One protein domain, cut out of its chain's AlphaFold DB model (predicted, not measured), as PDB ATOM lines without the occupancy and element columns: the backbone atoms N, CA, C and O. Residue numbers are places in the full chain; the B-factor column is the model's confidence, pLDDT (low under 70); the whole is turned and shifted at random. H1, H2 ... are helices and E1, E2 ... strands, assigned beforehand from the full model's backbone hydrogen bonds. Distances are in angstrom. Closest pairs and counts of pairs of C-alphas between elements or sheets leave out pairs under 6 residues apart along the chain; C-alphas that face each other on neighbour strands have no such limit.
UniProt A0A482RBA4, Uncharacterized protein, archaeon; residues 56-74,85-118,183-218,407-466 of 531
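AT A GLANCE: This is residues 56 to 74, 85 to 118, 183 to 218 and 407 to 466 of the 531 residues of an uncharacterized protein of archaeon (UniProt A0A482RBA4). Three sheets stand in a row as slabs, partly face to face: the three-stranded sheet E3 E4 E5 is in the middle, the three-stranded sheet E6 E7 E8 is on one side of it, and a larger, strongly twisted sheet of E1, E2, E10, E11, E12 and E13 is on the other. The long strand E12 leads away from this row to the small helix H1, and the short helix H2 lies farthest from the mean of the C-alphas, 26.9 A. The printed part has 149 residues, with strands E1 to E12, then H1, E13 and H2 along the chain, and its class is mostly strand. The large sheet is branched and mixed, while E3 E4 E5 and E6 E7 E8 are antiparallel in those orders. The whole is compact, with a radius of gyration of the C-alphas of 16.7 A and spans of 47 by 39 by 29 A.

IN THESE COORDINATES: E1 is residues 56 to 61, beginning with C-alpha 56 at (5.731, 54.466, 40.372), and E2 is residues 66 to 73, 19.8 A from first to last C-alpha. E3 is residues 88 to 93, E4 residues 99 to 104, 16.5 A long, and E5 residues 109 to 113. E6 is residues 188 to 190, E7 residues 200 to 204, and E8 residues 210 to 216, 19.4 A long. E9 is residues 407 to 409, E10 residues 415 to 420, and E11 residues 426 to 431, 16.9 A long. E12, residues 435 to 443, is the longest strand at 25.7 A, from (7.962, 46.892, 40.328) to (18.554, 30.031, 24.001). H1 is residues 444 to 449, E13 residues 456 to 458, and H2 residues 461 to 466, ending with C-alpha 466 at (10.935, 15.040, 22.658).

HOW THE PARTS SIT: In the branched sheet, E1 and E2 form an antiparallel hairpin, with N 59 and O 69 at 2.8 A. E1 is parallel to E12, with N 436 and O 58 at 2.8 A. E1 and E11 lie on opposite sides of E12. The pairing of E12 is staggered: its residues 435 to 438 pair with E1, 436 to 440 with E11, and 441 to 443 with E13. E10, E11 and E12 are a meander, each strand the antiparallel neighbour of the one before; N 428 and O 419 are 2.8 A apart, and N 439 and O 427 are 2.8 A apart. E12, H1 and E13 form a strand-helix-strand unit, two parallel neighbour strands with a helix between, with a right-handed crossover; N 458 and O 442 are 3.0 A apart. H1 only grazes this sheet, with residues 444 to 448. E9 pairs with no named strand. The sheets make a stack, face to face in turn. The branched sheet and E3 E4 E5 have facing parts 8.7 A centre to centre, and the closest C-alphas of E3 and E10, those of Thr 92 and Ala 419, are 5.5 A apart. E3 E4 E5 is a meander, with N 101 and O 92 at 2.8 A and N 110 and O 102 at 2.8 A. Its parts that face E6 E7 E8 are 10.2 A from them, centre to centre; the closest C-alphas of E3 and E6, those of Thr 92 and Ser 188, are 5.7 A apart. E6 E7 E8 is a meander too, with N 188 and O 202 at 2.8 A and N 211 and O 203 at 2.8 A. H1 and H2 are apart, and in both each O i to N i+4 pair is within hydrogen-bond range.

THE WHOLE: The C-alphas of Thr 74 and Ser 465 are the two farthest apart, 50.9 A. Residues 75 to 84, 119 to 182 and 219 to 406 are not printed, with C-alpha gaps of 9.4 A, 32.8 A and 41.2 A across these cuts. Of the links that are printed whole, none is long. The mean pLDDT of the printed part is 82.7; 25 residues are under 70, among them residues 62 to 65, 71 to 74, 452 to 455 and 459 to 466.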
ATOM      1  N   HIS A  56       5.175  54.597  41.711       70.50
ATOM      2  CA  HIS A  56       5.731  54.466  40.372       70.50
ATOM      3  C   HIS A  56       5.689  52.987  40.021       70.50
ATOM      4  O   HIS A  56       6.444  52.206  40.587       70.50
ATOM      5  N   LEU A  57       4.804  52.627  39.094       72.38
ATOM      6  CA  LEU A  57       4.828  51.316  38.472       72.38
ATOM      7  C   LEU A  57       5.991  51.319  37.482       72.38
ATOM      8  O   LEU A  57       6.053  52.162  36.580       72.38
ATOM      9  N   LEU A  58       6.951  50.432  37.714       78.88
ATOM     10  CA  LEU A  58       8.263  50.474  37.078       78.88
ATOM     11  C   LEU A  58       8.499  49.166  36.331       78.88
ATOM     12  O   LEU A  58       8.736  48.143  36.961       78.88
ATOM     13  N   ILE A  59       8.443  49.209  35.001       78.38
ATOM     14  CA  ILE A  59       8.761  48.071  34.138       78.38
ATOM     15  C   ILE A  59      10.255  48.113  33.825       78.38
ATOM     16  O   ILE A  59      10.737  49.052  33.185       78.38
ATOM     17  N   ILE A  60      10.989  47.095  34.265       80.19
ATOM     18  CA  ILE A  60      12.418  46.898  33.998       80.19
ATOM     19  C   ILE A  60      12.570  45.616  33.178       80.19
ATOM     20  O   ILE A  60      11.974  44.595  33.516       80.19
ATOM     21  N   ASN A  61      13.386  45.640  32.124       78.12
ATOM     22  CA  ASN A  61      13.872  44.405  31.526       78.12
ATOM     23  C   ASN A  61      14.968  43.833  32.433       78.12
ATOM     24  O   ASN A  61      16.043  44.430  32.568       78.12
ATOM     25  N   ALA A  62      14.688  42.684  33.047       68.56
ATOM     26  CA  ALA A  62      15.618  41.988  33.919       68.56
ATOM     27  C   ALA A  62      16.874  41.518  33.167       68.56
ATOM     28  O   ALA A  62      17.949  41.537  33.760       68.56
ATOM     29  N   SER A  63      16.777  41.184  31.869       63.91
ATOM     30  CA  SER A  63      17.932  40.703  31.091       63.91
ATOM     31  C   SER A  63      18.997  41.767  30.836       63.91
ATOM     32  O   SER A  63      20.173  41.452  30.671       63.91
ATOM     33  N   LEU A  64      18.598  43.041  30.868       67.75
ATOM     34  CA  LEU A  64      19.462  44.187  30.576       67.75
ATOM     35  C   LEU A  64      19.758  45.065  31.800       67.75
ATOM     36  O   LEU A  64      20.546  46.004  31.694       67.75
ATOM     37  N   GLY A  65      19.042  44.863  32.912       65.69
ATOM     38  CA  GLY A  65      18.997  45.813  34.030       65.69
ATOM     39  C   GLY A  65      18.442  47.197  33.653       65.69
ATOM     40  O   GLY A  65      18.702  48.177  34.350       65.69
ATOM     41  N   ARG A  66      17.710  47.315  32.533       70.12
ATOM     42  CA  ARG A  66      17.245  48.599  31.973       70.12
ATOM     43  C   ARG A  66      15.765  48.826  32.239       70.12
ATOM     44  O   ARG A  66      14.933  47.994  31.889       70.12
ATOM     45  N   THR A  67      15.418  49.993  32.776       68.12
ATOM     46  CA  THR A  67      14.026  50.455  32.833       68.12
ATOM     47  C   THR A  67      13.466  50.607  31.419       68.12
ATOM     48  O   THR A  67      13.932  51.458  30.667       68.12
ATOM     49  N   LEU A  68      12.455  49.806  31.077       70.50
ATOM     50  CA  LEU A  68      11.695  49.944  29.835       70.50
ATOM     51  C   LEU A  68      10.687  51.088  29.953       70.50
ATOM     52  O   LEU A  68      10.608  51.943  29.077       70.50
ATOM     53  N   GLN A  69       9.919  51.132  31.048       75.69
ATOM     54  CA  GLN A  69       8.842  52.107  31.202       75.69
ATOM     55  C   GLN A  69       8.584  52.465  32.669       75.69
ATOM     56  O   GLN A  69       8.256  51.610  33.488       75.69
ATOM     57  N   THR A  70       8.640  53.759  32.991       70.75
ATOM     58  CA  THR A  70       8.223  54.286  34.300       70.75
ATOM     59  C   THR A  70       6.844  54.926  34.188       70.75
ATOM     60  O   THR A  70       6.704  56.018  33.634       70.75
ATOM     61  N   ARG A  71       5.819  54.300  34.771       68.12
ATOM     62  CA  ARG A  71       4.469  54.863  34.869       68.12
ATOM     63  C   ARG A  71       4.222  55.384  36.282       68.12
ATOM     64  O   ARG A  71       4.006  54.632  37.226       68.12
ATOM     65  N   LYS A  72       4.220  56.707  36.434       67.75
ATOM     66  CA  LYS A  72       3.827  57.358  37.689       67.75
ATOM     67  C   LYS A  72       2.334  57.122  37.943       67.75
ATOM     68  O   LYS A  72       1.506  57.678  37.224       67.75
ATOM     69  N   ILE A  73       1.993  56.358  38.978       61.56
ATOM     70  CA  ILE A  73       0.614  56.231  39.459       61.56
ATOM     71  C   ILE A  73       0.321  57.466  40.313       61.56
ATOM     72  O   ILE A  73       0.584  57.528  41.515       61.56
ATOM     73  N   THR A  74      -0.189  58.512  39.666       53.31
ATOM     74  CA  THR A  74      -0.803  59.635  40.374       53.31
ATOM     75  C   THR A  74      -2.143  59.177  40.930       53.31
ATOM     76  O   THR A  74      -3.076  58.982  40.151       53.31
ATOM     77  N   PRO A  85       2.062  53.078  47.350       57.81
ATOM     78  CA  PRO A  85       2.097  52.609  45.970       57.81
ATOM     79  C   PRO A  85       0.930  51.633  45.772       57.81
ATOM     80  O   PRO A  85       0.640  50.830  46.658       57.81
ATOM     81  N   ALA A  86       0.239  51.716  44.638       72.38
ATOM     82  CA  ALA A  86      -0.848  50.791  44.353       72.38
ATOM     83  C   ALA A  86      -0.249  49.421  44.003       72.38
ATOM     84  O   ALA A  86       0.306  49.239  42.919       72.38
ATOM     85  N   THR A  87      -0.306  48.486  44.953       86.38
ATOM     86  CA  THR A  87       0.147  47.106  44.762       86.38
ATOM     87  C   THR A  87      -0.621  46.463  43.610       86.38
ATOM     88  O   THR A  87      -1.840  46.605  43.519       86.38
ATOM     89  N   VAL A  88       0.093  45.752  42.737       90.69
ATOM     90  CA  VAL A  88      -0.510  44.972  41.652       90.69
ATOM     91  C   VAL A  88      -1.139  43.711  42.231       90.69
ATOM     92  O   VAL A  88      -0.457  42.933  42.902       90.69
ATOM     93  N   THR A  89      -2.426  43.517  41.955       91.62
ATOM     94  CA  THR A  89      -3.232  42.411  42.493       91.62
ATOM     95  C   THR A  89      -3.463  41.299  41.476       91.62
ATOM     96  O   THR A  89      -3.598  40.147  41.873       91.62
ATOM     97  N   ALA A  90      -3.462  41.611  40.177       91.81
ATOM     98  CA  ALA A  90      -3.537  40.616  39.111       91.81
ATOM     99  C   ALA A  90      -2.906  41.124  37.802       91.81
ATOM    100  O   ALA A  90      -2.925  42.322  37.512       91.81
ATOM    101  N   MET A  91      -2.382  40.206  36.987       95.19
ATOM    102  CA  MET A  91      -1.843  40.480  35.653       95.19
ATOM    103  C   MET A  91      -2.305  39.416  34.656       95.19
ATOM    104  O   MET A  91      -2.518  38.266  35.030       95.19
ATOM    105  N   THR A  92      -2.438  39.778  33.380       95.19
ATOM    106  CA  THR A  92      -2.682  38.817  32.296       95.19
ATOM    107  C   THR A  92      -2.203  39.375  30.956       95.19
ATOM    108  O   THR A  92      -2.299  40.580  30.710       95.19
ATOM    109  N   PHE A  93      -1.686  38.516  30.080       93.94
ATOM    110  CA  PHE A  93      -1.344  38.892  28.709       93.94
ATOM    111  C   PHE A  93      -2.557  38.786  27.778       93.94
ATOM    112  O   PHE A  93      -3.444  37.953  27.956       93.94
ATOM    113  N   ALA A  94      -2.569  39.614  26.739       90.88
ATOM    114  CA  ALA A  94      -3.450  39.439  25.599       90.88
ATOM    115  C   ALA A  94      -2.955  38.283  24.693       90.88
ATOM    116  O   ALA A  94      -1.748  38.066  24.576       90.88
ATOM    117  N   PRO A  95      -3.849  37.612  23.940       86.88
ATOM    118  CA  PRO A  95      -3.518  36.580  22.951       86.88
ATOM    119  C   PRO A  95      -2.621  37.026  21.785       86.88
ATOM    120  O   PRO A  95      -2.270  36.199  20.952       86.88
ATOM    121  N   ASN A  96      -2.267  38.312  21.696       87.06
ATOM    122  CA  ASN A  96      -1.257  38.821  20.764       87.06
ATOM    123  C   ASN A  96       0.170  38.795  21.340       87.06
ATOM    124  O   ASN A  96       1.078  39.283  20.683       87.06
ATOM    125  N   GLY A  97       0.364  38.320  22.576       88.44
ATOM    126  CA  GLY A  97       1.667  38.221  23.243       88.44
ATOM    127  C   GLY A  97       2.311  39.555  23.651       88.44
ATOM    128  O   GLY A  97       3.187  39.560  24.510       88.44
ATOM    129  N   HIS A  98       1.866  40.682  23.088       89.12
ATOM    130  CA  HIS A  98       2.521  41.990  23.198       89.12
ATOM    131  C   HIS A  98       1.778  43.003  24.075       89.12
ATOM    132  O   HIS A  98       2.292  44.092  24.311       89.12
ATOM    133  N   GLN A  99       0.566  42.704  24.550       91.81
ATOM    134  CA  GLN A  99      -0.172  43.580  25.468       91.81
ATOM    135  C   GLN A  99      -0.334  42.920  26.835       91.81
ATOM    136  O   GLN A  99      -0.846  41.808  26.937       91.81
ATOM    137  N   LEU A 100       0.075  43.628  27.888       92.75
ATOM    138  CA  LEU A 100      -0.059  43.212  29.280       92.75
ATOM    139  C   LEU A 100      -1.132  44.068  29.963       92.75
ATOM    140  O   LEU A 100      -1.027  45.298  29.993       92.75
ATOM    141  N   PHE A 101      -2.135  43.415  30.543       92.94
ATOM    142  CA  PHE A 101      -3.111  44.040  31.428       92.94
ATOM    143  C   PHE A 101      -2.720  43.800  32.886       92.94
ATOM    144  O   PHE A 101      -2.357  42.689  33.268       92.94
ATOM    145  N   VAL A 102      -2.805  44.852  33.693       92.00
ATOM    146  CA  VAL A 102      -2.403  44.879  35.103       92.00
ATOM    147  C   VAL A 102      -3.516  45.548  35.902       92.00
ATOM    148  O   VAL A 102      -3.913  46.661  35.560       92.00
ATOM    149  N   ALA A 103      -4.016  44.892  36.945       91.75
ATOM    150  CA  ALA A 103      -4.958  45.459  37.905       91.75
ATOM    151  C   ALA A 103      -4.225  45.875  39.190       91.75
ATOM    152  O   ALA A 103      -3.354  45.144  39.673       91.75
ATOM    153  N   ASP A 104      -4.573  47.042  39.738       90.31
ATOM    154  CA  ASP A 104      -4.059  47.530  41.021       90.31
ATOM    155  C   ASP A 104      -5.060  47.345  42.180       90.31
ATOM    156  O   ASP A 104      -6.252  47.098  41.984       90.31
ATOM    157  N   ALA A 105      -4.579  47.499  43.417       86.94
ATOM    158  CA  ALA A 105      -5.383  47.399  44.640       86.94
ATOM    159  C   ALA A 105      -6.444  48.514  44.816       86.94
ATOM    160  O   ALA A 105      -7.221  48.473  45.768       86.94
ATOM    161  N   ARG A 106      -6.509  49.498  43.907       85.19
ATOM    162  CA  ARG A 106      -7.611  50.473  43.781       85.19
ATOM    163  C   ARG A 106      -8.618  50.046  42.699       85.19
ATOM    164  O   ARG A 106      -9.422  50.857  42.249       85.19
ATOM    165  N   GLY A 107      -8.509  48.804  42.228       84.25
ATOM    166  CA  GLY A 107      -9.261  48.222  41.123       84.25
ATOM    167  C   GLY A 107      -8.805  48.677  39.737       84.25
ATOM    168  O   GLY A 107      -9.219  48.078  38.748       84.25
ATOM    169  N   ALA A 108      -7.961  49.704  39.610       86.62
ATOM    170  CA  ALA A 108      -7.695  50.335  38.327       86.62
ATOM    171  C   ALA A 108      -6.936  49.392  37.383       86.62
ATOM    172  O   ALA A 108      -5.862  48.888  37.710       86.62
ATOM    173  N   VAL A 109      -7.471  49.198  36.175       87.75
ATOM    174  CA  VAL A 109      -6.813  48.399  35.136       87.75
ATOM    175  C   VAL A 109      -5.955  49.296  34.247       87.75
ATOM    176  O   VAL A 109      -6.353  50.383  33.808       87.75
ATOM    177  N   HIS A 110      -4.738  48.836  33.995       88.62
ATOM    178  CA  HIS A 110      -3.730  49.457  33.153       88.62
ATOM    179  C   HIS A 110      -3.361  48.508  32.015       88.62
ATOM    180  O   HIS A 110      -3.156  47.320  32.239       88.62
ATOM    181  N   MET A 111      -3.241  49.050  30.804       90.19
ATOM    182  CA  MET A 111      -2.656  48.353  29.659       90.19
ATOM    183  C   MET A 111      -1.235  48.867  29.414       90.19
ATOM    184  O   MET A 111      -0.987  50.077  29.502       90.19
ATOM    185  N   PHE A 112      -0.335  47.948  29.080       87.56
ATOM    186  CA  PHE A 112       1.038  48.195  28.648       87.56
ATOM    187  C   PHE A 112       1.312  47.416  27.361       87.56
ATOM    188  O   PHE A 112       0.739  46.347  27.161       87.56
ATOM    189  N   THR A 113       2.206  47.928  26.516       87.12
ATOM    190  CA  THR A 113       2.770  47.156  25.402       87.12
ATOM    191  C   THR A 113       4.148  46.655  25.817       87.12
ATOM    192  O   THR A 113       4.986  47.442  26.253       87.12
ATOM    193  N   VAL A 114       4.354  45.347  25.702       85.31
ATOM    194  CA  VAL A 114       5.601  44.638  25.985       85.31
ATOM    195  C   VAL A 114       6.116  44.092  24.656       85.31
ATOM    196  O   VAL A 114       5.659  43.061  24.169       85.31
ATOM    197  N   GLU A 115       7.040  44.823  24.042       79.75
ATOM    198  CA  GLU A 115       7.781  44.370  22.863       79.75
ATOM    199  C   GLU A 115       9.077  43.694  23.326       79.75
ATOM    200  O   GLU A 115       9.814  44.256  24.137       79.75
ATOM    201  N   ALA A 116       9.353  42.491  22.818       62.53
ATOM    202  CA  ALA A 116      10.568  41.745  23.149       62.53
ATOM    203  C   ALA A 116      11.815  42.253  22.394       62.53
ATOM    204  O   ALA A 116      12.936  42.059  22.861       62.53
ATOM    205  N   ASP A 117      11.648  42.913  21.238       64.62
ATOM    206  CA  ASP A 117      12.767  43.318  20.375       64.62
ATOM    207  C   ASP A 117      13.457  44.607  20.865       64.62
ATOM    208  O   ASP A 117      13.226  45.727  20.395       64.62
ATOM    209  N   VAL A 118      14.356  44.410  21.829       53.28
ATOM    210  CA  VAL A 118      15.238  45.412  22.451       53.28
ATOM    211  C   VAL A 118      15.972  46.298  21.435       53.28
ATOM    212  O   VAL A 118      16.297  47.446  21.742       53.28
ATOM    213  N   TYR A 183     -11.187  45.484  44.302       88.06
ATOM    214  CA  TYR A 183     -10.082  45.236  43.374       88.06
ATOM    215  C   TYR A 183     -10.093  43.805  42.842       88.06
ATOM    216  O   TYR A 183     -10.567  42.882  43.502       88.06
ATOM    217  N   LEU A 184      -9.549  43.617  41.638       87.75
ATOM    218  CA  LEU A 184      -9.494  42.312  40.980       87.75
ATOM    219  C   LEU A 184      -8.386  41.447  41.595       87.75
ATOM    220  O   LEU A 184      -7.220  41.841  41.596       87.75
ATOM    221  N   THR A 185      -8.752  40.276  42.110       87.81
ATOM    222  CA  THR A 185      -7.841  39.250  42.651       87.81
ATOM    223  C   THR A 185      -7.362  38.273  41.577       87.81
ATOM    224  O   THR A 185      -6.329  37.633  41.739       87.81
ATOM    225  N   SER A 186      -8.085  38.178  40.460       88.31
ATOM    226  CA  SER A 186      -7.682  37.425  39.275       88.31
ATOM    227  C   SER A 186      -7.985  38.214  38.004       88.31
ATOM    228  O   SER A 186      -8.856  39.086  37.990       88.31
ATOM    229  N   LEU A 187      -7.251  37.921  36.929       90.38
ATOM    230  CA  LEU A 187      -7.420  38.570  35.632       90.38
ATOM    231  C   LEU A 187      -7.139  37.564  34.511       90.38
ATOM    232  O   LEU A 187      -6.138  36.855  34.539       90.38
ATOM    233  N   SER A 188      -8.031  37.492  33.530       90.50
ATOM    234  CA  SER A 188      -7.959  36.573  32.397       90.50
ATOM    235  C   SER A 188      -8.523  37.254  31.154       90.50
ATOM    236  O   SER A 188      -9.670  37.707  31.141       90.50
ATOM    237  N   TYR A 189      -7.717  37.346  30.100       90.25
ATOM    238  CA  TYR A 189      -8.176  37.848  28.810       90.25
ATOM    239  C   TYR A 189      -8.859  36.724  28.023       90.25
ATOM    240  O   TYR A 189      -8.284  35.654  27.818       90.25
ATOM    241  N   ARG A 190     -10.063  36.982  27.507       88.00
ATOM    242  CA  ARG A 190     -10.741  36.133  26.524       88.00
ATOM    243  C   ARG A 190     -10.657  36.764  25.128       88.00
ATOM    244  O   ARG A 190     -11.058  37.922  24.971       88.00
ATOM    245  N   PRO A 191     -10.125  36.039  24.119       85.12
ATOM    246  CA  PRO A 191     -10.113  36.502  22.735       85.12
ATOM    247  C   PRO A 191     -11.519  36.782  22.202       85.12
ATOM    248  O   PRO A 191     -12.524  36.356  22.767       85.12
ATOM    249  N   LEU A 192     -11.554  37.489  21.072       85.44
ATOM    250  CA  LEU A 192     -12.707  37.468  20.184       85.44
ATOM    251  C   LEU A 192     -12.968  36.011  19.763       85.44
ATOM    252  O   LEU A 192     -12.039  35.313  19.363       85.44
ATOM    253  N   ASP A 193     -14.220  35.584  19.842       79.12
ATOM    254  CA  ASP A 193     -14.693  34.259  19.435       79.12
ATOM    255  C   ASP A 193     -16.012  34.455  18.672       79.12
ATOM    256  O   ASP A 193     -16.659  35.494  18.799       79.12
ATOM    257  N   SER A 194     -16.436  33.454  17.913       72.81
ATOM    258  CA  SER A 194     -17.761  33.318  17.302       72.81
ATOM    259  C   SER A 194     -18.921  33.798  18.198       72.81
ATOM    260  O   SER A 194     -19.792  34.539  17.740       72.81
ATOM    261  N   ALA A 195     -18.903  33.442  19.487       73.50
ATOM    262  CA  ALA A 195     -19.900  33.859  20.478       73.50
ATOM    263  C   ALA A 195     -19.694  35.288  21.028       73.50
ATOM    264  O   ALA A 195     -20.630  35.908  21.535       73.50
ATOM    265  N   LEU A 196     -18.476  35.833  20.948       75.31
ATOM    266  CA  LEU A 196     -18.075  37.089  21.583       75.31
ATOM    267  C   LEU A 196     -17.787  38.173  20.538       75.31
ATOM    268  O   LEU A 196     -16.685  38.269  20.009       75.31
ATOM    269  N   ARG A 197     -18.742  39.093  20.329       82.25
ATOM    270  CA  ARG A 197     -18.613  40.275  19.435       82.25
ATOM    271  C   ARG A 197     -17.581  41.332  19.894       82.25
ATOM    272  O   ARG A 197     -17.637  42.489  19.471       82.25
ATOM    273  N   CYS A 198     -16.708  40.983  20.831       85.44
ATOM    274  CA  CYS A 198     -15.653  41.810  21.409       85.44
ATOM    275  C   CYS A 198     -14.747  40.947  22.303       85.44
ATOM    276  O   CYS A 198     -15.268  40.066  22.990       85.44
ATOM    277  N   PRO A 199     -13.435  41.226  22.388       87.69
ATOM    278  CA  PRO A 199     -12.615  40.668  23.455       87.69
ATOM    279  C   PRO A 199     -13.115  41.118  24.839       87.69
ATOM    280  O   PRO A 199     -13.579  42.250  25.022       87.69
ATOM    281  N   LEU A 200     -13.005  40.220  25.818       90.69
ATOM    282  CA  LEU A 200     -13.417  40.441  27.206       90.69
ATOM    283  C   LEU A 200     -12.214  40.287  28.136       90.69
ATOM    284  O   LEU A 200     -11.481  39.308  28.046       90.69
ATOM    285  N   LEU A 201     -12.049  41.211  29.076       89.81
ATOM    286  CA  LEU A 201     -11.133  41.055  30.201       89.81
ATOM    287  C   LEU A 201     -11.963  40.684  31.435       89.81
ATOM    288  O   LEU A 201     -12.752  41.495  31.918       89.81
ATOM    289  N   ILE A 202     -11.827  39.445  31.897       91.88
ATOM    290  CA  ILE A 202     -12.623  38.862  32.984       91.88
ATOM    291  C   ILE A 202     -11.754  38.776  34.240       91.88
ATOM    292  O   ILE A 202     -10.580  38.423  34.156       91.88
ATOM    293  N   GLY A 203     -12.319  39.071  35.406       89.06
ATOM    294  CA  GLY A 203     -11.628  38.931  36.686       89.06
ATOM    295  C   GLY A 203     -12.599  38.698  37.835       89.06
ATOM    296  O   GLY A 203     -13.752  39.118  37.770       89.06
ATOM    297  N   MET A 204     -12.143  38.023  38.884       89.75
ATOM    298  CA  MET A 204     -12.862  37.956  40.155       89.75
ATOM    299  C   MET A 204     -12.376  39.092  41.054       89.75
ATOM    300  O   MET A 204     -11.174  39.358  41.099       89.75
ATOM    301  N   ASP A 205     -13.274  39.769  41.765       91.00
ATOM    302  CA  ASP A 205     -12.886  40.775  42.757       91.00
ATOM    303  C   ASP A 205     -12.588  40.176  44.146       91.00
ATOM    304  O   ASP A 205     -12.700  38.970  44.379       91.00
ATOM    305  N   ASN A 206     -12.156  41.019  45.079       87.25
ATOM    306  CA  ASN A 206     -11.890  40.675  46.477       87.25
ATOM    307  C   ASN A 206     -13.150  40.365  47.308       87.25
ATOM    308  O   ASN A 206     -13.018  39.911  48.442       87.25
ATOM    309  N   THR A 207     -14.350  40.559  46.754       89.50
ATOM    310  CA  THR A 207     -15.627  40.113  47.339       89.50
ATOM    311  C   THR A 207     -16.123  38.787  46.746       89.50
ATOM    312  O   THR A 207     -17.133  38.251  47.196       89.50
ATOM    313  N   GLY A 208     -15.398  38.220  45.773       87.44
ATOM    314  CA  GLY A 208     -15.754  36.976  45.088       87.44
ATOM    315  C   GLY A 208     -16.711  37.161  43.905       87.44
ATOM    316  O   GLY A 208     -17.176  36.172  43.339       87.44
ATOM    317  N   HIS A 209     -17.013  38.397  43.500       87.81
ATOM    318  CA  HIS A 209     -17.869  38.653  42.344       87.81
ATOM    319  C   HIS A 209     -17.077  38.583  41.033       87.81
ATOM    320  O   HIS A 209     -15.995  39.156  40.899       87.81
ATOM    321  N   LEU A 210     -17.644  37.888  40.042       89.56
ATOM    322  CA  LEU A 210     -17.100  37.812  38.688       89.56
ATOM    323  C   LEU A 210     -17.472  39.072  37.900       89.56
ATOM    324  O   LEU A 210     -18.652  39.388  37.740       89.56
ATOM    325  N   ARG A 211     -16.465  39.762  37.368       89.69
ATOM    326  CA  ARG A 211     -16.601  40.999  36.595       89.69
ATOM    327  C   ARG A 211     -16.017  40.834  35.199       89.69
ATOM    328  O   ARG A 211     -15.049  40.098  35.006       89.69
ATOM    329  N   ALA A 212     -16.585  41.541  34.226       90.19
ATOM    330  CA  ALA A 212     -16.135  41.503  32.840       90.19
ATOM    331  C   ALA A 212     -16.095  42.910  32.233       90.19
ATOM    332  O   ALA A 212     -17.098  43.624  32.221       90.19
ATOM    333  N   LEU A 213     -14.939  43.294  31.690       87.44
ATOM    334  CA  LEU A 213     -14.774  44.485  30.864       87.44
ATOM    335  C   LEU A 213     -14.816  44.090  29.388       87.44
ATOM    336  O   LEU A 213     -13.940  43.376  28.900       87.44
ATOM    337  N   ARG A 214     -15.794  44.617  28.657       88.38
ATOM    338  CA  ARG A 214     -15.794  44.620  27.194       88.38
ATOM    339  C   ARG A 214     -14.748  45.604  26.700       88.38
ATOM    340  O   ARG A 214     -14.904  46.810  26.881       88.38
ATOM    341  N   LEU A 215     -13.713  45.083  26.049       86.69
ATOM    342  CA  LEU A 215     -12.713  45.878  25.352       86.69
ATOM    343  C   LEU A 215     -13.254  46.204  23.957       86.69
ATOM    344  O   LEU A 215     -13.407  45.325  23.106       86.69
ATOM    345  N   GLN A 216     -13.584  47.471  23.730       84.75
ATOM    346  CA  GLN A 216     -13.963  47.965  22.415       84.75
ATOM    347  C   GLN A 216     -12.692  48.430  21.687       84.75
ATOM    348  O   GLN A 216     -11.945  49.252  22.240       84.75
ATOM    349  N   PRO A 217     -12.416  47.942  20.459       75.50
ATOM    350  CA  PRO A 217     -11.420  48.589  19.616       75.50
ATOM    351  C   PRO A 217     -11.848  50.049  19.405       75.50
ATOM    352  O   PRO A 217     -13.053  50.323  19.392       75.50
ATOM    353  N   PRO A 218     -10.905  50.996  19.255       71.44
ATOM    354  CA  PRO A 218     -11.272  52.376  18.988       71.44
ATOM    355  C   PRO A 218     -12.131  52.424  17.725       71.44
ATOM    356  O   PRO A 218     -11.692  52.008  16.651       71.44
ATOM    357  N   LYS A 407      16.515  29.441  39.425       90.25
ATOM    358  CA  LYS A 407      16.196  30.412  40.470       90.25
ATOM    359  C   LYS A 407      16.494  31.818  39.957       90.25
ATOM    360  O   LYS A 407      17.652  32.221  39.874       90.25
ATOM    361  N   MET A 408      15.445  32.574  39.663       91.44
ATOM    362  CA  MET A 408      15.535  33.963  39.223       91.44
ATOM    363  C   MET A 408      15.487  34.912  40.429       91.44
ATOM    364  O   MET A 408      14.756  34.688  41.397       91.44
ATOM    365  N   ARG A 409      16.287  35.979  40.367       91.81
ATOM    366  CA  ARG A 409      16.421  37.011  41.405       91.81
ATOM    367  C   ARG A 409      16.349  38.390  40.760       91.81
ATOM    368  O   ARG A 409      16.879  38.576  39.670       91.81
ATOM    369  N   GLY A 410      15.742  39.352  41.445       89.38
ATOM    370  CA  GLY A 410      15.691  40.746  40.993       89.38
ATOM    371  C   GLY A 410      14.647  41.578  41.734       89.38
ATOM    372  O   GLY A 410      14.873  42.760  41.975       89.38
ATOM    373  N   HIS A 411      13.541  40.954  42.150       92.50
ATOM    374  CA  HIS A 411      12.586  41.583  43.061       92.50
ATOM    375  C   HIS A 411      13.162  41.670  44.472       92.50
ATOM    376  O   HIS A 411      13.905  40.792  44.913       92.50
ATOM    377  N   VAL A 412      12.801  42.742  45.177       94.44
ATOM    378  CA  VAL A 412      13.211  42.998  46.569       94.44
ATOM    379  C   VAL A 412      12.086  42.640  47.549       94.44
ATOM    380  O   VAL A 412      12.348  42.365  48.718       94.44
ATOM    381  N   ASN A 413      10.838  42.615  47.075       92.69
ATOM    382  CA  ASN A 413       9.644  42.334  47.869       92.69
ATOM    383  C   ASN A 413       8.932  41.066  47.360       92.69
ATOM    384  O   ASN A 413       9.228  40.568  46.274       92.69
ATOM    385  N   ALA A 414       7.959  40.568  48.128       92.56
ATOM    386  CA  ALA A 414       7.106  39.436  47.760       92.56
ATOM    387  C   ALA A 414       6.523  39.561  46.340       92.56
ATOM    388  O   ALA A 414       5.965  40.606  45.999       92.56
ATOM    389  N   ILE A 415       6.607  38.497  45.535       94.25
ATOM    390  CA  ILE A 415       6.096  38.487  44.154       94.25
ATOM    391  C   ILE A 415       4.570  38.332  44.183       94.25
ATOM    392  O   ILE A 415       4.081  37.236  44.449       94.25
ATOM    393  N   SER A 416       3.816  39.406  43.934       93.50
ATOM    394  CA  SER A 416       2.349  39.412  44.044       93.50
ATOM    395  C   SER A 416       1.632  38.854  42.814       93.50
ATOM    396  O   SER A 416       0.480  38.446  42.919       93.50
ATOM    397  N   SER A 417       2.276  38.839  41.642       94.19
ATOM    398  CA  SER A 417       1.659  38.324  40.417       94.19
ATOM    399  C   SER A 417       2.694  37.875  39.381       94.19
ATOM    400  O   SER A 417       3.784  38.447  39.289       94.19
ATOM    401  N   LEU A 418       2.336  36.865  38.584       95.56
ATOM    402  CA  LEU A 418       3.094  36.332  37.449       95.56
ATOM    403  C   LEU A 418       2.178  36.257  36.223       95.56
ATOM    404  O   LEU A 418       1.006  35.915  36.355       95.56
ATOM    405  N   ALA A 419       2.716  36.531  35.036       95.56
ATOM    406  CA  ALA A 419       2.035  36.305  33.765       95.56
ATOM    407  C   ALA A 419       3.045  35.883  32.687       95.56
ATOM    408  O   ALA A 419       4.051  36.560  32.486       95.56
ATOM    409  N   LEU A 420       2.764  34.784  31.986       94.69
ATOM    410  CA  LEU A 420       3.445  34.404  30.744       94.69
ATOM    411  C   LEU A 420       2.672  34.956  29.547       94.69
ATOM    412  O   LEU A 420       1.441  35.048  29.588       94.69
ATOM    413  N   ASN A 421       3.388  35.317  28.487       93.69
ATOM    414  CA  ASN A 421       2.777  35.597  27.196       93.69
ATOM    415  C   ASN A 421       2.422  34.291  26.456       93.69
ATOM    416  O   ASN A 421       2.797  33.195  26.867       93.69
ATOM    417  N   LYS A 422       1.669  34.410  25.356       92.12
ATOM    418  CA  LYS A 422       1.126  33.264  24.607       92.12
ATOM    419  C   LYS A 422       2.201  32.309  24.077       92.12
ATOM    420  O   LYS A 422       1.977  31.103  24.042       92.12
ATOM    421  N   ASP A 423       3.317  32.855  23.612       91.06
ATOM    422  CA  ASP A 423       4.352  32.099  22.903       91.06
ATOM    423  C   ASP A 423       5.485  31.641  23.860       91.06
ATOM    424  O   ASP A 423       6.399  30.917  23.468       91.06
ATOM    425  N   GLU A 424       5.354  31.983  25.153       93.25
ATOM    426  CA  GLU A 424       6.197  31.587  26.292       93.25
ATOM    427  C   GLU A 424       7.691  31.933  26.136       93.25
ATOM    428  O   GLU A 424       8.575  31.270  26.700       93.25
ATOM    429  N   ASP A 425       7.972  33.001  25.390       91.56
ATOM    430  CA  ASP A 425       9.266  33.676  25.278       91.56
ATOM    431  C   ASP A 425       9.389  34.903  26.204       91.56
ATOM    432  O   ASP A 425      10.507  35.335  26.493       91.56
ATOM    433  N   VAL A 426       8.266  35.430  26.714       91.69
ATOM    434  CA  VAL A 426       8.241  36.539  27.678       91.69
ATOM    435  C   VAL A 426       7.446  36.178  28.932       91.69
ATOM    436  O   VAL A 426       6.231  35.970  28.908       91.69
ATOM    437  N   LEU A 427       8.136  36.214  30.070       93.94
ATOM    438  CA  LEU A 427       7.550  36.166  31.407       93.94
ATOM    439  C   LEU A 427       7.554  37.575  32.012       93.94
ATOM    440  O   LEU A 427       8.528  38.315  31.881       93.94
ATOM    441  N   VAL A 428       6.500  37.940  32.740       94.81
ATOM    442  CA  VAL A 428       6.457  39.161  33.555       94.81
ATOM    443  C   VAL A 428       6.088  38.810  34.988       94.81
ATOM    444  O   VAL A 428       5.141  38.065  35.239       94.81
ATOM    445  N   SER A 429       6.823  39.372  35.943       95.69
ATOM    446  CA  SER A 429       6.552  39.227  37.373       95.69
ATOM    447  C   SER A 429       6.472  40.582  38.057       95.69
ATOM    448  O   SER A 429       7.305  41.448  37.797       95.69
ATOM    449  N   CYS A 430       5.501  40.766  38.950       94.88
ATOM    450  CA  CYS A 430       5.367  41.977  39.758       94.88
ATOM    451  C   CYS A 430       5.611  41.682  41.236       94.88
ATOM    452  O   CYS A 430       5.154  40.652  41.736       94.88
ATOM    453  N   ASP A 431       6.270  42.600  41.941       94.50
ATOM    454  CA  ASP A 431       6.340  42.577  43.401       94.50
ATOM    455  C   ASP A 431       5.263  43.438  44.079       94.50
ATOM    456  O   ASP A 431       4.603  44.281  43.463       94.50
ATOM    457  N   ALA A 432       5.114  43.239  45.387       90.75
ATOM    458  CA  ALA A 432       4.179  43.961  46.241       90.75
ATOM    459  C   ALA A 432       4.376  45.495  46.255       90.75
ATOM    460  O   ALA A 432       3.468  46.215  46.677       90.75
ATOM    461  N   SER A 433       5.522  46.011  45.791       87.69
ATOM    462  CA  SER A 433       5.797  47.451  45.688       87.69
ATOM    463  C   SER A 433       5.365  48.073  44.350       87.69
ATOM    464  O   SER A 433       5.340  49.301  44.233       87.69
ATOM    465  N   GLY A 434       4.979  47.247  43.369       88.12
ATOM    466  CA  GLY A 434       4.594  47.677  42.022       88.12
ATOM    467  C   GLY A 434       5.755  47.741  41.024       88.12
ATOM    468  O   GLY A 434       5.628  48.389  39.982       88.12
ATOM    469  N   VAL A 435       6.890  47.095  41.315       90.38
ATOM    470  CA  VAL A 435       7.962  46.892  40.328       90.38
ATOM    471  C   VAL A 435       7.628  45.666  39.486       90.38
ATOM    472  O   VAL A 435       7.360  44.599  40.030       90.38
ATOM    473  N   LEU A 436       7.668  45.814  38.160       93.12
ATOM    474  CA  LEU A 436       7.516  44.727  37.197       93.12
ATOM    475  C   LEU A 436       8.874  44.412  36.572       93.12
ATOM    476  O   LEU A 436       9.547  45.294  36.033       93.12
ATOM    477  N   LEU A 437       9.241  43.136  36.588       92.06
ATOM    478  CA  LEU A 437      10.390  42.603  35.872       92.06
ATOM    479  C   LEU A 437       9.901  41.799  34.670       92.06
ATOM    480  O   LEU A 437       9.117  40.861  34.823       92.06
ATOM    481  N   VAL A 438      10.365  42.189  33.485       92.75
ATOM    482  CA  VAL A 438      10.198  41.448  32.230       92.75
ATOM    483  C   VAL A 438      11.408  40.537  32.062       92.75
ATOM    484  O   VAL A 438      12.542  40.999  32.185       92.75
ATOM    485  N   TRP A 439      11.168  39.261  31.782       92.62
ATOM    486  CA  TRP A 439      12.190  38.239  31.583       92.62
ATOM    487  C   TRP A 439      12.042  37.676  30.175       92.62
ATOM    488  O   TRP A 439      10.986  37.162  29.811       92.62
ATOM    489  N   GLU A 440      13.117  37.777  29.407       90.75
ATOM    490  CA  GLU A 440      13.247  37.186  28.081       90.75
ATOM    491  C   GLU A 440      13.736  35.734  28.212       90.75
ATOM    492  O   GLU A 440      14.668  35.446  28.977       90.75
ATOM    493  N   ARG A 441      13.129  34.821  27.450       88.88
ATOM    494  CA  ARG A 441      13.648  33.472  27.216       88.88
ATOM    495  C   ARG A 441      14.867  33.561  26.313       88.88
ATOM    496  O   ARG A 441      14.760  34.008  25.175       88.88
ATOM    497  N   MET A 442      16.019  33.092  26.781       85.69
ATOM    498  CA  MET A 442      17.230  33.067  25.956       85.69
ATOM    499  C   MET A 442      17.664  31.630  25.645       85.69
ATOM    500  O   MET A 442      17.815  30.832  26.574       85.69
ATOM    501  N   PRO A 443      17.908  31.287  24.363       85.00
ATOM    502  CA  PRO A 443      18.554  30.031  24.001       85.00
ATOM    503  C   PRO A 443      19.911  29.891  24.696       85.00
ATOM    504  O   PRO A 443      20.657  30.868  24.806       85.00
ATOM    505  N   LEU A 444      20.261  28.678  25.123       81.62
ATOM    506  CA  LEU A 444      21.497  28.389  25.857       81.62
ATOM    507  C   LEU A 444      22.742  28.933  25.141       81.62
ATOM    508  O   LEU A 444      23.556  29.596  25.775       81.62
ATOM    509  N   ALA A 445      22.836  28.785  23.817       83.75
ATOM    510  CA  ALA A 445      23.942  29.336  23.028       83.75
ATOM    511  C   ALA A 445      24.040  30.879  23.094       83.75
ATOM    512  O   ALA A 445      25.141  31.424  23.143       83.75
ATOM    513  N   LYS A 446      22.904  31.595  23.151       82.81
ATOM    514  CA  LYS A 446      22.857  33.061  23.329       82.81
ATOM    515  C   LYS A 446      23.299  33.452  24.745       82.81
ATOM    516  O   LYS A 446      24.010  34.440  24.907       82.81
ATOM    517  N   ALA A 447      22.918  32.671  25.756       80.12
ATOM    518  CA  ALA A 447      23.315  32.896  27.147       80.12
ATOM    519  C   ALA A 447      24.809  32.596  27.394       80.12
ATOM    520  O   ALA A 447      25.488  33.380  28.055       80.12
ATOM    521  N   GLU A 448      25.346  31.517  26.811       80.75
ATOM    522  CA  GLU A 448      26.782  31.195  26.831       80.75
ATOM    523  C   GLU A 448      27.598  32.293  26.126       80.75
ATOM    524  O   GLU A 448      28.530  32.839  26.715       80.75
ATOM    525  N   ALA A 449      27.196  32.706  24.916       83.69
ATOM    526  CA  ALA A 449      27.885  33.747  24.145       83.69
ATOM    527  C   ALA A 449      27.835  35.154  24.781       83.69
ATOM    528  O   ALA A 449      28.678  35.994  24.474       83.69
ATOM    529  N   THR A 450      26.869  35.422  25.665       78.88
ATOM    530  CA  THR A 450      26.754  36.694  26.407       78.88
ATOM    531  C   THR A 450      27.372  36.645  27.809       78.88
ATOM    532  O   THR A 450      27.275  37.622  28.548       78.88
ATOM    533  N   GLY A 451      28.035  35.542  28.179       80.38
ATOM    534  CA  GLY A 451      28.722  35.408  29.467       80.38
ATOM    535  C   GLY A 451      27.795  35.159  30.661       80.38
ATOM    536  O   GLY A 451      28.137  35.536  31.779       80.38
ATOM    537  N   GLY A 452      26.630  34.540  30.440       65.56
ATOM    538  CA  GLY A 452      25.642  34.262  31.487       65.56
ATOM    539  C   GLY A 452      24.667  35.417  31.734       65.56
ATOM    540  O   GLY A 452      24.373  35.739  32.887       65.56
ATOM    541  N   ALA A 453      24.175  36.060  30.667       55.47
ATOM    542  CA  ALA A 453      23.204  37.148  30.776       55.47
ATOM    543  C   ALA A 453      21.928  36.735  31.539       55.47
ATOM    544  O   ALA A 453      21.455  35.600  31.447       55.47
ATOM    545  N   VAL A 454      21.356  37.685  32.284       59.84
ATOM    546  CA  VAL A 454      20.166  37.462  33.119       59.84
ATOM    547  C   VAL A 454      18.962  37.112  32.237       59.84
ATOM    548  O   VAL A 454      18.715  37.752  31.226       59.84
ATOM    549  N   GLY A 455      18.186  36.100  32.613       64.19
ATOM    550  CA  GLY A 455      17.025  35.624  31.855       64.19
ATOM    551  C   GLY A 455      16.687  34.189  32.249       64.19
ATOM    552  O   GLY A 455      17.414  33.589  33.046       64.19
ATOM    553  N   TYR A 456      15.609  33.622  31.702       72.56
ATOM    554  CA  TYR A 456      15.396  32.177  31.819       72.56
ATOM    555  C   TYR A 456      16.014  31.476  30.608       72.56
ATOM    556  O   TYR A 456      15.570  31.621  29.468       72.56
ATOM    557  N   ILE A 457      17.111  30.768  30.875       73.12
ATOM    558  CA  ILE A 457      17.897  30.061  29.869       73.12
ATOM    559  C   ILE A 457      17.178  28.758  29.503       73.12
ATOM    560  O   ILE A 457      16.731  28.032  30.392       73.12
ATOM    561  N   PHE A 458      17.090  28.450  28.209       72.19
ATOM    562  CA  PHE A 458      16.498  27.209  27.707       72.19
ATOM    563  C   PHE A 458      17.401  26.513  26.679       72.19
ATOM    564  O   PHE A 458      18.002  27.169  25.831       72.19
ATOM    565  N   ASP A 459      17.475  25.183  26.740       69.06
ATOM    566  CA  ASP A 459      18.185  24.350  25.763       69.06
ATOM    567  C   ASP A 459      17.194  23.778  24.739       69.06
ATOM    568  O   ASP A 459      16.403  22.877  25.037       69.06
ATOM    569  N   GLU A 460      17.233  24.314  23.518       68.69
ATOM    570  CA  GLU A 460      16.310  23.945  22.442       68.69
ATOM    571  C   GLU A 460      16.498  22.503  21.944       68.69
ATOM    572  O   GLU A 460      15.528  21.905  21.473       68.69
ATOM    573  N   SER A 461      17.670  21.886  22.154       66.69
ATOM    574  CA  SER A 461      17.933  20.491  21.750       66.69
ATOM    575  C   SER A 461      17.035  19.468  22.468       66.69
ATOM    576  O   SER A 461      16.741  18.388  21.942       66.69
ATOM    577  N   SER A 462      16.514  19.829  23.647       58.12
ATOM    578  CA  SER A 462      15.532  19.020  24.378       58.12
ATOM    579  C   SER A 462      14.182  18.912  23.652       58.12
ATOM    580  O   SER A 462      13.516  17.878  23.744       58.12
ATOM    581  N   ARG A 463      13.789  19.935  22.877       57.31
ATOM    582  CA  ARG A 463      12.508  19.973  22.152       57.31
ATOM    583  C   ARG A 463      12.508  19.023  20.956       57.31
ATOM    584  O   ARG A 463      11.539  18.295  20.754       57.31
ATOM    585  N   GLU A 464      13.604  18.994  20.201       55.62
ATOM    586  CA  GLU A 464      13.787  18.066  19.077       55.62
ATOM    587  C   GLU A 464      13.773  16.612  19.573       55.62
ATOM    588  O   GLU A 464      13.026  15.775  19.054       55.62
ATOM    589  N   SER A 465      14.495  16.349  20.669       54.44
ATOM    590  CA  SER A 465      14.558  15.043  21.334       54.44
ATOM    591  C   SER A 465      13.176  14.533  21.769       54.44
ATOM    592  O   SER A 465      12.859  13.370  21.535       54.44
ATOM    593  N   ALA A 466      12.316  15.399  22.318       49.75
ATOM    594  CA  ALA A 466      10.935  15.040  22.658       49.75
ATOM    595  C   ALA A 466      10.052  14.809  21.416       49.75
ATOM    596  O   ALA A 466       9.272  13.861  21.370       49.75
TER     597      ALA A 466